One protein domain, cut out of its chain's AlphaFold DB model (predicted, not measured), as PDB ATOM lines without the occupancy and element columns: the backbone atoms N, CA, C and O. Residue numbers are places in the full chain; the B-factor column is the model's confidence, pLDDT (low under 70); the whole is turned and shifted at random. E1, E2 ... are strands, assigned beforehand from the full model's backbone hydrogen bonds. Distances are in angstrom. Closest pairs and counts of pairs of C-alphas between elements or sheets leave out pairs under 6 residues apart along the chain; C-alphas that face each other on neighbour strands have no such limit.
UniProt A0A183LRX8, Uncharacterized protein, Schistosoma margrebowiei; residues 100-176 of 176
ATOM      1  N   PHE A 100     -34.221  22.955 -31.614       74.00
ATOM      2  CA  PHE A 100     -33.084  23.723 -32.097       74.00
ATOM      3  C   PHE A 100     -31.874  22.790 -32.151       74.00
ATOM      4  O   PHE A 100     -31.358  22.353 -31.125       74.00
ATOM      5  N   HIS A 101     -31.461  22.440 -33.364       86.81
ATOM      6  CA  HIS A 101     -30.175  21.803 -33.606       86.81
ATOM      7  C   HIS A 101     -29.170  22.893 -33.948       86.81
ATOM      8  O   HIS A 101     -29.495  23.811 -34.699       86.81
ATOM      9  N   LEU A 102     -27.955  22.774 -33.443       91.50
ATOM     10  CA  LEU A 102     -26.829  23.594 -33.846       91.50
ATOM     11  C   LEU A 102     -26.436  23.247 -35.285       91.50
ATOM     12  O   LEU A 102     -26.392  22.076 -35.683       91.50
ATOM     13  N   ASP A 103     -26.191  24.282 -36.076       91.50
ATOM     14  CA  ASP A 103     -25.753  24.168 -37.454       91.50
ATOM     15  C   ASP A 103     -24.253  23.881 -37.495       91.50
ATOM     16  O   ASP A 103     -23.419  24.751 -37.224       91.50
ATOM     17  N   ILE A 104     -23.920  22.649 -37.881       90.62
ATOM     18  CA  ILE A 104     -22.541  22.194 -38.037       90.62
ATOM     19  C   ILE A 104     -21.766  23.028 -39.061       90.62
ATOM     20  O   ILE A 104     -20.558  23.180 -38.918       90.62
ATOM     21  N   HIS A 105     -22.440  23.623 -40.049       90.38
ATOM     22  CA  HIS A 105     -21.803  24.458 -41.068       90.38
ATOM     23  C   HIS A 105     -21.390  25.836 -40.544       90.38
ATOM     24  O   HIS A 105     -20.599  26.524 -41.182       90.38
ATOM     25  N   THR A 106     -21.905  26.235 -39.379       90.25
ATOM     26  CA  THR A 106     -21.477  27.450 -38.672       90.25
ATOM     27  C   THR A 106     -20.434  27.173 -37.592       90.25
ATOM     28  O   THR A 106     -19.933  28.111 -36.979       90.25
ATOM     29  N   SER A 107     -20.106  25.900 -37.363       90.75
ATOM     30  CA  SER A 107     -19.109  25.464 -36.389       90.75
ATOM     31  C   SER A 107     -17.716  25.389 -37.010       90.75
ATOM     32  O   SER A 107     -17.557  25.205 -38.216       90.75
ATOM     33  N   VAL A 108     -16.697  25.456 -36.156       91.81
ATOM     34  CA  VAL A 108     -15.318  25.081 -36.498       91.81
ATOM     35  C   VAL A 108     -15.032  23.647 -36.023       91.81
ATOM     36  O   VAL A 108     -15.723  23.179 -35.111       91.81
ATOM     37  N   PRO A 109     -14.057  22.927 -36.617       90.44
ATOM     38  CA  PRO A 109     -13.755  21.532 -36.270       90.44
ATOM     39  C   PRO A 109     -13.404  21.288 -34.795       90.44
ATOM     40  O   PRO A 109     -13.627  20.193 -34.283       90.44
ATOM     41  N   GLU A 110     -12.854  22.291 -34.113       94.12
ATOM     42  CA  GLU A 110     -12.447  22.234 -32.707       94.12
ATOM     43  C   GLU A 110     -13.633  22.297 -31.737       94.12
ATOM     44  O   GLU A 110     -13.492  21.930 -30.568       94.12
ATOM     45  N   ILE A 111     -14.802  22.749 -32.203       94.50
ATOM     46  CA  ILE A 111     -16.022  22.726 -31.405       94.50
ATOM     47  C   ILE A 111     -16.757  21.412 -31.654       94.50
ATOM     48  O   ILE A 111     -17.177  21.094 -32.768       94.50
ATOM     49  N   LEU A 112     -16.955  20.654 -30.580       95.31
ATOM     50  CA  LEU A 112     -17.595  19.354 -30.642       95.31
ATOM     51  C   LEU A 112     -19.113  19.496 -30.487       95.31
ATOM     52  O   LEU A 112     -19.613  19.870 -29.424       95.31
ATOM     53  N   LEU A 113     -19.843  19.120 -31.538       95.19
ATOM     54  CA  LEU A 113     -21.296  18.985 -31.516       95.19
ATOM     55  C   LEU A 113     -21.685  17.521 -31.288       95.19
ATOM     56  O   LEU A 113     -21.272  16.630 -32.028       95.19
ATOM     57  N   THR A 114     -22.499  17.258 -30.266       94.56
ATOM     58  CA  THR A 114     -22.969  15.903 -29.927       94.56
ATOM     59  C   THR A 114     -24.485  15.856 -29.739       94.56
ATOM     60  O   THR A 114     -25.183  16.862 -29.893       94.56
ATOM     61  N   ASN A 115     -25.022  14.664 -29.446       92.44
ATOM     62  CA  ASN A 115     -26.445  14.448 -29.167       92.44
ATOM     63  C   ASN A 115     -27.373  14.903 -30.316       92.44
ATOM     64  O   ASN A 115     -28.413  15.528 -30.095       92.44
ATOM     65  N   GLY A 116     -26.970  14.624 -31.561       89.94
ATOM     66  CA  GLY A 116     -27.668  15.111 -32.756       89.94
ATOM     67  C   GLY A 116     -27.584  16.633 -32.895       89.94
ATOM     68  O   GLY A 116     -28.595  17.276 -33.163       89.94
ATOM     69  N   ASN A 117     -26.398  17.197 -32.656       93.00
ATOM     70  CA  ASN A 117     -26.103  18.632 -32.655       93.00
ATOM     71  C   ASN A 117     -26.933  19.442 -31.647       93.00
ATOM     72  O   ASN A 117     -27.334  20.562 -31.933       93.00
ATOM     73  N   ARG A 118     -27.227  18.890 -30.469       90.62
ATOM     74  CA  ARG A 118     -27.971  19.598 -29.404       90.62
ATOM     75  C   ARG A 118     -27.104  19.972 -28.207       90.62
ATOM     76  O   ARG A 118     -27.564  20.675 -27.317       90.62
ATOM     77  N   THR A 119     -25.863  19.504 -28.190       93.00
ATOM     78  CA  THR A 119     -24.894  19.779 -27.132       93.00
ATOM     79  C   THR A 119     -23.617  20.296 -27.774       93.00
ATOM     80  O   THR A 119     -23.131  19.691 -28.732       93.00
ATOM     81  N   VAL A 120     -23.093  21.400 -27.241       94.50
ATOM     82  CA  VAL A 120     -21.844  22.035 -27.670       94.50
ATOM     83  C   VAL A 120     -20.791  21.890 -26.580       94.50
ATOM     84  O   VAL A 120     -21.056  22.181 -25.416       94.50
ATOM     85  N   THR A 121     -19.590  21.472 -26.966       94.44
ATOM     86  CA  THR A 121     -18.413  21.463 -26.093       94.44
ATOM     87  C   THR A 121     -17.281  22.194 -26.800       94.44
ATOM     88  O   THR A 121     -16.925  21.838 -27.921       94.44
ATOM     89  N   SER A 122     -16.702  23.196 -26.143       92.88
ATOM     90  CA  SER A 122     -15.564  23.962 -26.657       92.88
ATOM     91  C   SER A 122     -14.493  24.105 -25.580       92.88
ATOM     92  O   SER A 122     -14.809  24.216 -24.399       92.88
ATOM     93  N   GLN A 123     -13.234  24.102 -26.012       90.56
ATOM     94  CA  GLN A 123     -12.058  24.456 -25.205       90.56
ATOM     95  C   GLN A 123     -11.281  25.626 -25.829       90.56
ATOM     96  O   GLN A 123     -10.131  25.878 -25.476       90.56
ATOM     97  N   LEU A 124     -11.885  26.307 -26.806       90.00
ATOM     98  CA  LEU A 124     -11.268  27.446 -27.470       90.00
ATOM     99  C   LEU A 124     -11.132  28.617 -26.495       90.00
ATOM    100  O   LEU A 124     -12.020  28.867 -25.683       90.00
ATOM    101  N   SER A 125     -10.022  29.345 -26.608       88.38
ATOM    102  CA  SER A 125      -9.809  30.602 -25.885       88.38
ATOM    103  C   SER A 125     -10.455  31.804 -26.572       88.38
ATOM    104  O   SER A 125     -10.590  32.852 -25.955       88.38
ATOM    105  N   GLU A 126     -10.787  31.672 -27.856       90.75
ATOM    106  CA  GLU A 126     -11.420  32.720 -28.656       90.75
ATOM    107  C   GLU A 126     -12.937  32.536 -28.704       90.75
ATOM    108  O   GLU A 126     -13.438  31.406 -28.707       90.75
ATOM    109  N   ASP A 127     -13.658  33.647 -28.837       91.62
ATOM    110  CA  ASP A 127     -15.108  33.625 -28.979       91.62
ATOM    111  C   ASP A 127     -15.537  33.059 -30.327       91.62
ATOM    112  O   ASP A 127     -14.951  33.337 -31.380       91.62
ATOM    113  N   ARG A 128     -16.601  32.256 -30.294       93.75
ATOM    114  CA  ARG A 128     -17.233  31.695 -31.484       93.75
ATOM    115  C   ARG A 128     -18.743  31.668 -31.334       93.75
ATOM    116  O   ARG A 128     -19.264  31.312 -30.278       93.75
ATOM    117  N   VAL A 129     -19.441  31.974 -32.423       94.69
ATOM    118  CA  VAL A 129     -20.903  31.848 -32.508       94.69
ATOM    119  C   VAL A 129     -21.261  30.653 -33.377       94.69
ATOM    120  O   VAL A 129     -20.890  30.595 -34.547       94.69
ATOM    121  N   ILE A 130     -22.055  29.744 -32.817       94.62
ATOM    122  CA  ILE A 130     -22.696  28.651 -33.553       94.62
ATOM    123  C   ILE A 130     -24.183  28.964 -33.624       94.62
ATOM    124  O   ILE A 130     -24.812  29.264 -32.608       94.62
ATOM    125  N   LEU A 131     -24.746  28.914 -34.825       93.12
ATOM    126  CA  LEU A 131     -26.152  29.223 -35.049       93.12
ATOM    127  C   LEU A 131     -27.018  27.969 -34.956       93.12
ATOM    128  O   LEU A 131     -26.538  26.843 -35.061       93.12
ATOM    129  N   GLY A 132     -28.323  28.167 -34.782       89.75
ATOM    130  CA  GLY A 132     -29.298  27.106 -35.001       89.75
ATOM    131  C   GLY A 132     -29.477  26.825 -36.496       89.75
ATOM    132  O   GLY A 132     -29.456  27.742 -37.311       89.75
ATOM    133  N   SER A 133     -29.725  25.568 -36.852       84.12
ATOM    134  CA  SER A 133     -29.971  25.118 -38.232       84.12
ATOM    135  C   SER A 133     -31.335  25.525 -38.784       84.12
ATOM    136  O   SER A 133     -31.622  25.327 -39.960       84.12
ATOM    137  N   THR A 134     -32.216  26.054 -37.936       79.00
ATOM    138  CA  THR A 134     -33.562  26.476 -38.318       79.00
ATOM    139  C   THR A 134     -33.809  27.895 -37.833       79.00
ATOM    140  O   THR A 134     -33.689  28.186 -36.644       79.00
ATOM    141  N   GLY A 135     -34.168  28.777 -38.764       77.25
ATOM    142  CA  GLY A 135     -34.536  30.152 -38.449       77.25
ATOM    143  C   GLY A 135     -35.848  30.240 -37.669       77.25
ATOM    144  O   GLY A 135     -36.739  29.398 -37.798       77.25
ATOM    145  N   LEU A 136     -35.980  31.303 -36.877       76.69
ATOM    146  CA  LEU A 136     -37.243  31.628 -36.225       76.69
ATOM    147  C   LEU A 136     -38.267  32.056 -37.272       76.69
ATOM    148  O   LEU A 136     -37.959  32.756 -38.236       76.69
ATOM    149  N   SER A 137     -39.507  31.638 -37.058       70.56
ATOM    150  CA  SER A 137     -40.611  31.894 -37.975       70.56
ATOM    151  C   SER A 137     -41.726  32.681 -37.256       70.56
ATOM    152  O   SER A 137     -41.508  33.198 -36.163       70.56
ATOM    153  N   ARG A 138     -42.914  32.861 -37.839       73.31
ATOM    154  CA  ARG A 138     -44.003  33.636 -37.217       73.31
ATOM    155  C   ARG A 138     -44.440  32.979 -35.902       73.31
ATOM    156  O   ARG A 138     -44.709  31.783 -35.883       73.31
ATOM    157  N   GLY A 139     -44.584  33.775 -34.845       74.31
ATOM    158  CA  GLY A 139     -45.101  33.328 -33.550       74.31
ATOM    159  C   GLY A 139     -44.190  33.697 -32.385       74.31
ATOM    160  O   GLY A 139     -43.299  34.534 -32.519       74.31
ATOM    161  N   VAL A 140     -44.443  33.066 -31.240       78.06
ATOM    162  CA  VAL A 140     -43.611  33.169 -30.037       78.06
ATOM    163  C   VAL A 140     -42.804  31.883 -29.922       78.06
ATOM    164  O   VAL A 140     -43.379  30.794 -29.930       78.06
ATOM    165  N   HIS A 141     -41.486  32.020 -29.827       77.19
ATOM    166  CA  HIS A 141     -40.561  30.898 -29.694       77.19
ATOM    167  C   HIS A 141     -39.983  30.885 -28.289       77.19
ATOM    168  O   HIS A 141     -39.641  31.935 -27.749       77.19
ATOM    169  N   TYR A 142     -39.872  29.689 -27.722       78.06
ATOM    170  CA  TYR A 142     -39.277  29.459 -26.413       78.06
ATOM    171  C   TYR A 142     -38.037  28.592 -26.601       78.06
ATOM    172  O   TYR A 142     -38.083  27.594 -27.322       78.06
ATOM    173  N   TRP A 143     -36.942  28.974 -25.955       80.69
ATOM    174  CA  TRP A 143     -35.735  28.165 -25.857       80.69
ATOM    175  C   TRP A 143     -35.329  28.043 -24.394       80.69
ATOM    176  O   TRP A 143     -35.589  28.928 -23.578       80.69
ATOM    177  N   GLU A 144     -34.662  26.945 -24.085       86.12
ATOM    178  CA  GLU A 144     -34.006  26.710 -22.811       86.12
ATOM    179  C   GLU A 144     -32.579  26.267 -23.119       86.12
ATOM    180  O   GLU A 144     -32.353  25.474 -24.035       86.12
ATOM    181  N   PHE A 145     -31.623  26.815 -22.377       87.44
ATOM    182  CA  PHE A 145     -30.224  26.432 -22.463       87.44
ATOM    183  C   PHE A 145     -29.785  25.907 -21.105       87.44
ATOM    184  O   PHE A 145     -30.033  26.542 -20.079       87.44
ATOM    185  N   THR A 146     -29.085  24.779 -21.119       91.44
ATOM    186  CA  THR A 146     -28.462  24.201 -19.929       91.44
ATOM    187  C   THR A 146     -26.956  24.283 -20.092       91.44
ATOM    188  O   THR A 146     -26.406  23.825 -21.093       91.44
ATOM    189  N   VAL A 147     -26.284  24.878 -19.109       93.44
ATOM    190  CA  VAL A 147     -24.821  24.886 -19.042       93.44
ATOM    191  C   VAL A 147     -24.390  23.694 -18.199       93.44
ATOM    192  O   VAL A 147     -24.424  23.753 -16.973       93.44
ATOM    193  N   ASP A 148     -23.997  22.608 -18.865       93.50
ATOM    194  CA  ASP A 148     -23.572  21.380 -18.184       93.50
ATOM    195  C   ASP A 148     -22.267  21.589 -17.400       93.50
ATOM    196  O   ASP A 148     -22.108  21.088 -16.285       93.50
ATOM    197  N   ARG A 149     -21.308  22.308 -18.002       93.44
ATOM    198  CA  ARG A 149     -19.993  22.630 -17.431       93.44
ATOM    199  C   ARG A 149     -19.496  23.964 -17.979       93.44
ATOM    200  O   ARG A 149     -19.680  24.249 -19.158       93.44
ATOM    201  N   CYS A 150     -18.842  24.753 -17.134       93.38
ATOM    202  CA  CYS A 150     -18.183  25.993 -17.524       93.38
ATOM    203  C   CYS A 150     -16.958  26.208 -16.629       93.38
ATOM    204  O   CYS A 150     -17.075  26.149 -15.402       93.38
ATOM    205  N   ASP A 151     -15.797  26.412 -17.246       90.75
ATOM    206  CA  ASP A 151     -14.556  26.671 -16.523       90.75
ATOM    207  C   ASP A 151     -14.552  28.087 -15.917       90.75
ATOM    208  O   ASP A 151     -15.259  28.979 -16.403       90.75
ATOM    209  N   PRO A 152     -13.754  28.339 -14.862       89.06
ATOM    210  CA  PRO A 152     -13.622  29.672 -14.284       89.06
ATOM    211  C   PRO A 152     -13.191  30.703 -15.339       89.06
ATOM    212  O   PRO A 152     -12.106  30.603 -15.904       89.06
ATOM    213  N   GLY A 153     -14.041  31.703 -15.585       83.56
ATOM    214  CA  GLY A 153     -13.809  32.749 -16.587       83.56
ATOM    215  C   GLY A 153     -14.496  32.519 -17.935       83.56
ATOM    216  O   GLY A 153     -14.472  33.425 -18.762       83.56
ATOM    217  N   GLY A 154     -15.146  31.370 -18.153       85.56
ATOM    218  CA  GLY A 154     -15.981  31.149 -19.333       85.56
ATOM    219  C   GLY A 154     -17.204  32.073 -19.349       85.56
ATOM    220  O   GLY A 154     -17.862  32.271 -18.326       85.56
ATOM    221  N   GLN A 155     -17.513  32.634 -20.519       87.81
ATOM    222  CA  GLN A 155     -18.611  33.589 -20.709       87.81
ATOM    223  C   GLN A 155     -19.562  33.114 -21.819       87.81
ATOM    224  O   GLN A 155     -19.564  33.666 -22.916       87.81
ATOM    225  N   PRO A 156     -20.367  32.061 -21.585       91.38
ATOM    226  CA  PRO A 156     -21.327  31.621 -22.586       91.38
ATOM    227  C   PRO A 156     -22.395  32.702 -22.815       91.38
ATOM    228  O   PRO A 156     -23.020  33.184 -21.868       91.38
ATOM    229  N   ALA A 157     -22.632  33.044 -24.080       92.31
ATOM    230  CA  ALA A 157     -23.706  33.935 -24.507       92.31
ATOM    231  C   ALA A 157     -24.760  33.166 -25.309       92.31
ATOM    232  O   ALA A 157     -24.436  32.323 -26.145       92.31
ATOM    233  N   PHE A 158     -26.029  33.499 -25.082       92.19
ATOM    234  CA  PHE A 158     -27.171  32.888 -25.759       92.19
ATOM    235  C   PHE A 158     -28.104  33.975 -26.288       92.19
ATOM    236  O   PHE A 158     -28.342  34.974 -25.608       92.19
ATOM    237  N   GLY A 159     -28.671  33.785 -27.478       90.81
ATOM    238  CA  GLY A 159     -29.598  34.759 -28.042       90.81
ATOM    239  C   GLY A 159     -29.994  34.477 -29.485       90.81
ATOM    240  O   GLY A 159     -29.775  33.388 -30.012       90.81
ATOM    241  N   ILE A 160     -30.584  35.491 -30.119       89.12
ATOM    242  CA  ILE A 160     -30.955  35.469 -31.535       89.12
ATOM    243  C   ILE A 160     -29.897  36.227 -32.324       89.12
ATOM    244  O   ILE A 160     -29.572  37.367 -31.997       89.12
ATOM    245  N   ALA A 161     -29.441  35.628 -33.417       90.75
ATOM    246  CA  ALA A 161     -28.618  36.289 -34.412       90.75
ATOM    247  C   ALA A 161     -29.221  36.108 -35.807       90.75
ATOM    248  O   ALA A 161     -29.968  35.161 -36.069       90.75
ATOM    249  N   ARG A 162     -28.873  37.012 -36.723       90.12
ATOM    250  CA  ARG A 162     -29.068  36.762 -38.152       90.12
ATOM    251  C   ARG A 162     -28.017  35.770 -38.649       90.12
ATOM    252  O   ARG A 162     -26.926  35.693 -38.091       90.12
ATOM    253  N   TYR A 163     -28.318  35.074 -39.744       89.31
ATOM    254  CA  TYR A 163     -27.386  34.118 -40.353       89.31
ATOM    255  C   TYR A 163     -26.036  34.747 -40.746       89.31
ATOM    256  O   TYR A 163     -24.985  34.111 -40.653       89.31
ATOM    257  N   ASP A 164     -26.054  36.020 -41.137       90.88
ATOM    258  CA  ASP A 164     -24.895  36.816 -41.539       90.88
ATOM    259  C   ASP A 164     -24.185  37.529 -40.373       90.88
ATOM    260  O   ASP A 164     -23.369  38.415 -40.614       90.88
ATOM    261  N   CYS A 165     -24.449  37.159 -39.113       92.75
ATOM    262  CA  CYS A 165     -23.689  37.697 -37.985       92.75
ATOM    263  C   CYS A 165     -22.200  37.320 -38.068       92.75
ATOM    264  O   CYS A 165     -21.833  36.281 -38.638       92.75
ATOM    265  N   ASN A 166     -21.352  38.146 -37.446       93.00
ATOM    266  CA  ASN A 166     -19.951  37.810 -37.223       93.00
ATOM    267  C   ASN A 166     -19.872  36.612 -36.259       93.00
ATOM    268  O   ASN A 166     -20.469  36.647 -35.185       93.00
ATOM    269  N   LYS A 167     -19.190  35.540 -36.675       93.81
ATOM    270  CA  LYS A 167     -19.083  34.281 -35.918       93.81
ATOM    271  C   LYS A 167     -17.789  34.168 -35.116       93.81
ATOM    272  O   LYS A 167     -17.585  33.154 -34.457       93.81
ATOM    273  N   GLU A 168     -16.944  35.193 -35.174       93.31
ATOM    274  CA  GLU A 168     -15.615  35.242 -34.552       93.31
ATOM    275  C   GLU A 168     -15.564  36.154 -33.315       93.31
ATOM    276  O   GLU A 168     -14.500  36.350 -32.742       93.31
ATOM    277  N   ILE A 169     -16.703  36.725 -32.910       91.81
ATOM    278  CA  ILE A 169     -16.831  37.576 -31.718       91.81
ATOM    279  C   ILE A 169     -17.954  37.070 -30.821       91.81
ATOM    280  O   ILE A 169     -18.847  36.351 -31.280       91.81
ATOM    281  N   MET A 170     -17.944  37.478 -29.555       92.19
ATOM    282  CA  MET A 170     -19.008  37.143 -28.619       92.19
ATOM    283  C   MET A 170     -20.366  37.669 -29.111       92.19
ATOM    284  O   MET A 170     -20.507  38.800 -29.586       92.19
ATOM    285  N   LEU A 171     -21.401  36.830 -29.002       92.12
ATOM    286  CA  LEU A 171     -22.745  37.199 -29.436       92.12
ATOM    287  C   LEU A 171     -23.258  38.406 -28.636       92.12
ATOM    288  O   LEU A 171     -23.360  38.350 -27.414       92.12
ATOM    289  N   GLY A 172     -23.662  39.456 -29.350       85.56
ATOM    290  CA  GLY A 172     -24.167  40.694 -28.751       85.56
ATOM    291  C   GLY A 172     -23.109  41.786 -28.603       85.56
ATOM    292  O   GLY A 172     -23.477  42.919 -28.296       85.56
ATOM    293  N   GLU A 173     -21.837  41.495 -28.884       84.00
ATOM    294  CA  GLU A 173     -20.829  42.538 -29.025       84.00
ATOM    295  C   GLU A 173     -20.938  43.239 -30.383       84.00
ATOM    296  O   GLU A 173     -21.197  42.628 -31.425       84.00
ATOM    297  N   LEU A 174     -20.773  44.562 -30.365       67.94
ATOM    298  CA  LEU A 174     -20.695  45.371 -31.574       67.94
ATOM    299  C   LEU A 174     -19.252  45.346 -32.080       67.94
ATOM    300  O   LEU A 174     -18.332  45.656 -31.326       67.94
ATOM    301  N   CYS A 175     -19.052  45.039 -33.363       57.66
ATOM    302  CA  CYS A 175     -17.797  45.383 -34.024       57.66
ATOM    303  C   CYS A 175     -17.654  46.915 -33.977       57.66
ATOM    304  O   CYS A 175     -18.494  47.607 -34.557       57.66
ATOM    305  N   ASN A 176     -16.647  47.431 -33.266       47.03
ATOM    306  CA  ASN A 176     -16.269  48.849 -33.337       47.03
ATOM    307  C   ASN A 176     -15.752  49.221 -34.731       47.03
ATOM    308  O   ASN A 176     -15.064  48.375 -35.349       47.03
TER     309      ASN A 176
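This is residues 100 to 176 of the 176 residues of an uncharacterized protein of Schistosoma margrebowiei (UniProt A0A183LRX8). The printed part has little regular structure: one small two-strand hairpin, E1 and E2, and a long loop stretch, residues 122 to 176, that runs out to a tip, folds back and turns again. Residues 137 to 142 stick out. The 77 printed residues have no named helix and two named strands, E1 then E2, in one antiparallel sheet of order E1 - E2. The class is all strand, but the named elements hold only 6 residues. The whole is compact, with a radius of gyration of the C-alphas of 12.7 A and spans of 37 by 36 by 22 A.

After residues 100 to 111 come E1, residues 112 to 114, and E2, residues 119 to 121, a hairpin with a tight link. Their directions differ by 156 degrees. C-alphas 113 and 120 face each other at 4.9 A. N 112 and O 121, 2.9 A apart, are within hydrogen-bond range.

E1 begins at C-alpha 112 (-17.595, 19.354, -30.642) and measures 6.4 A. E2 measures 6.8 A and ends at C-alpha 121 (-18.413, 21.463, -26.093).

The C-alphas farthest apart, of Arg 138 and Pro 152, are 38.3 A apart. The printed part has no cut. Residues 174 to 176 have pLDDT under 70.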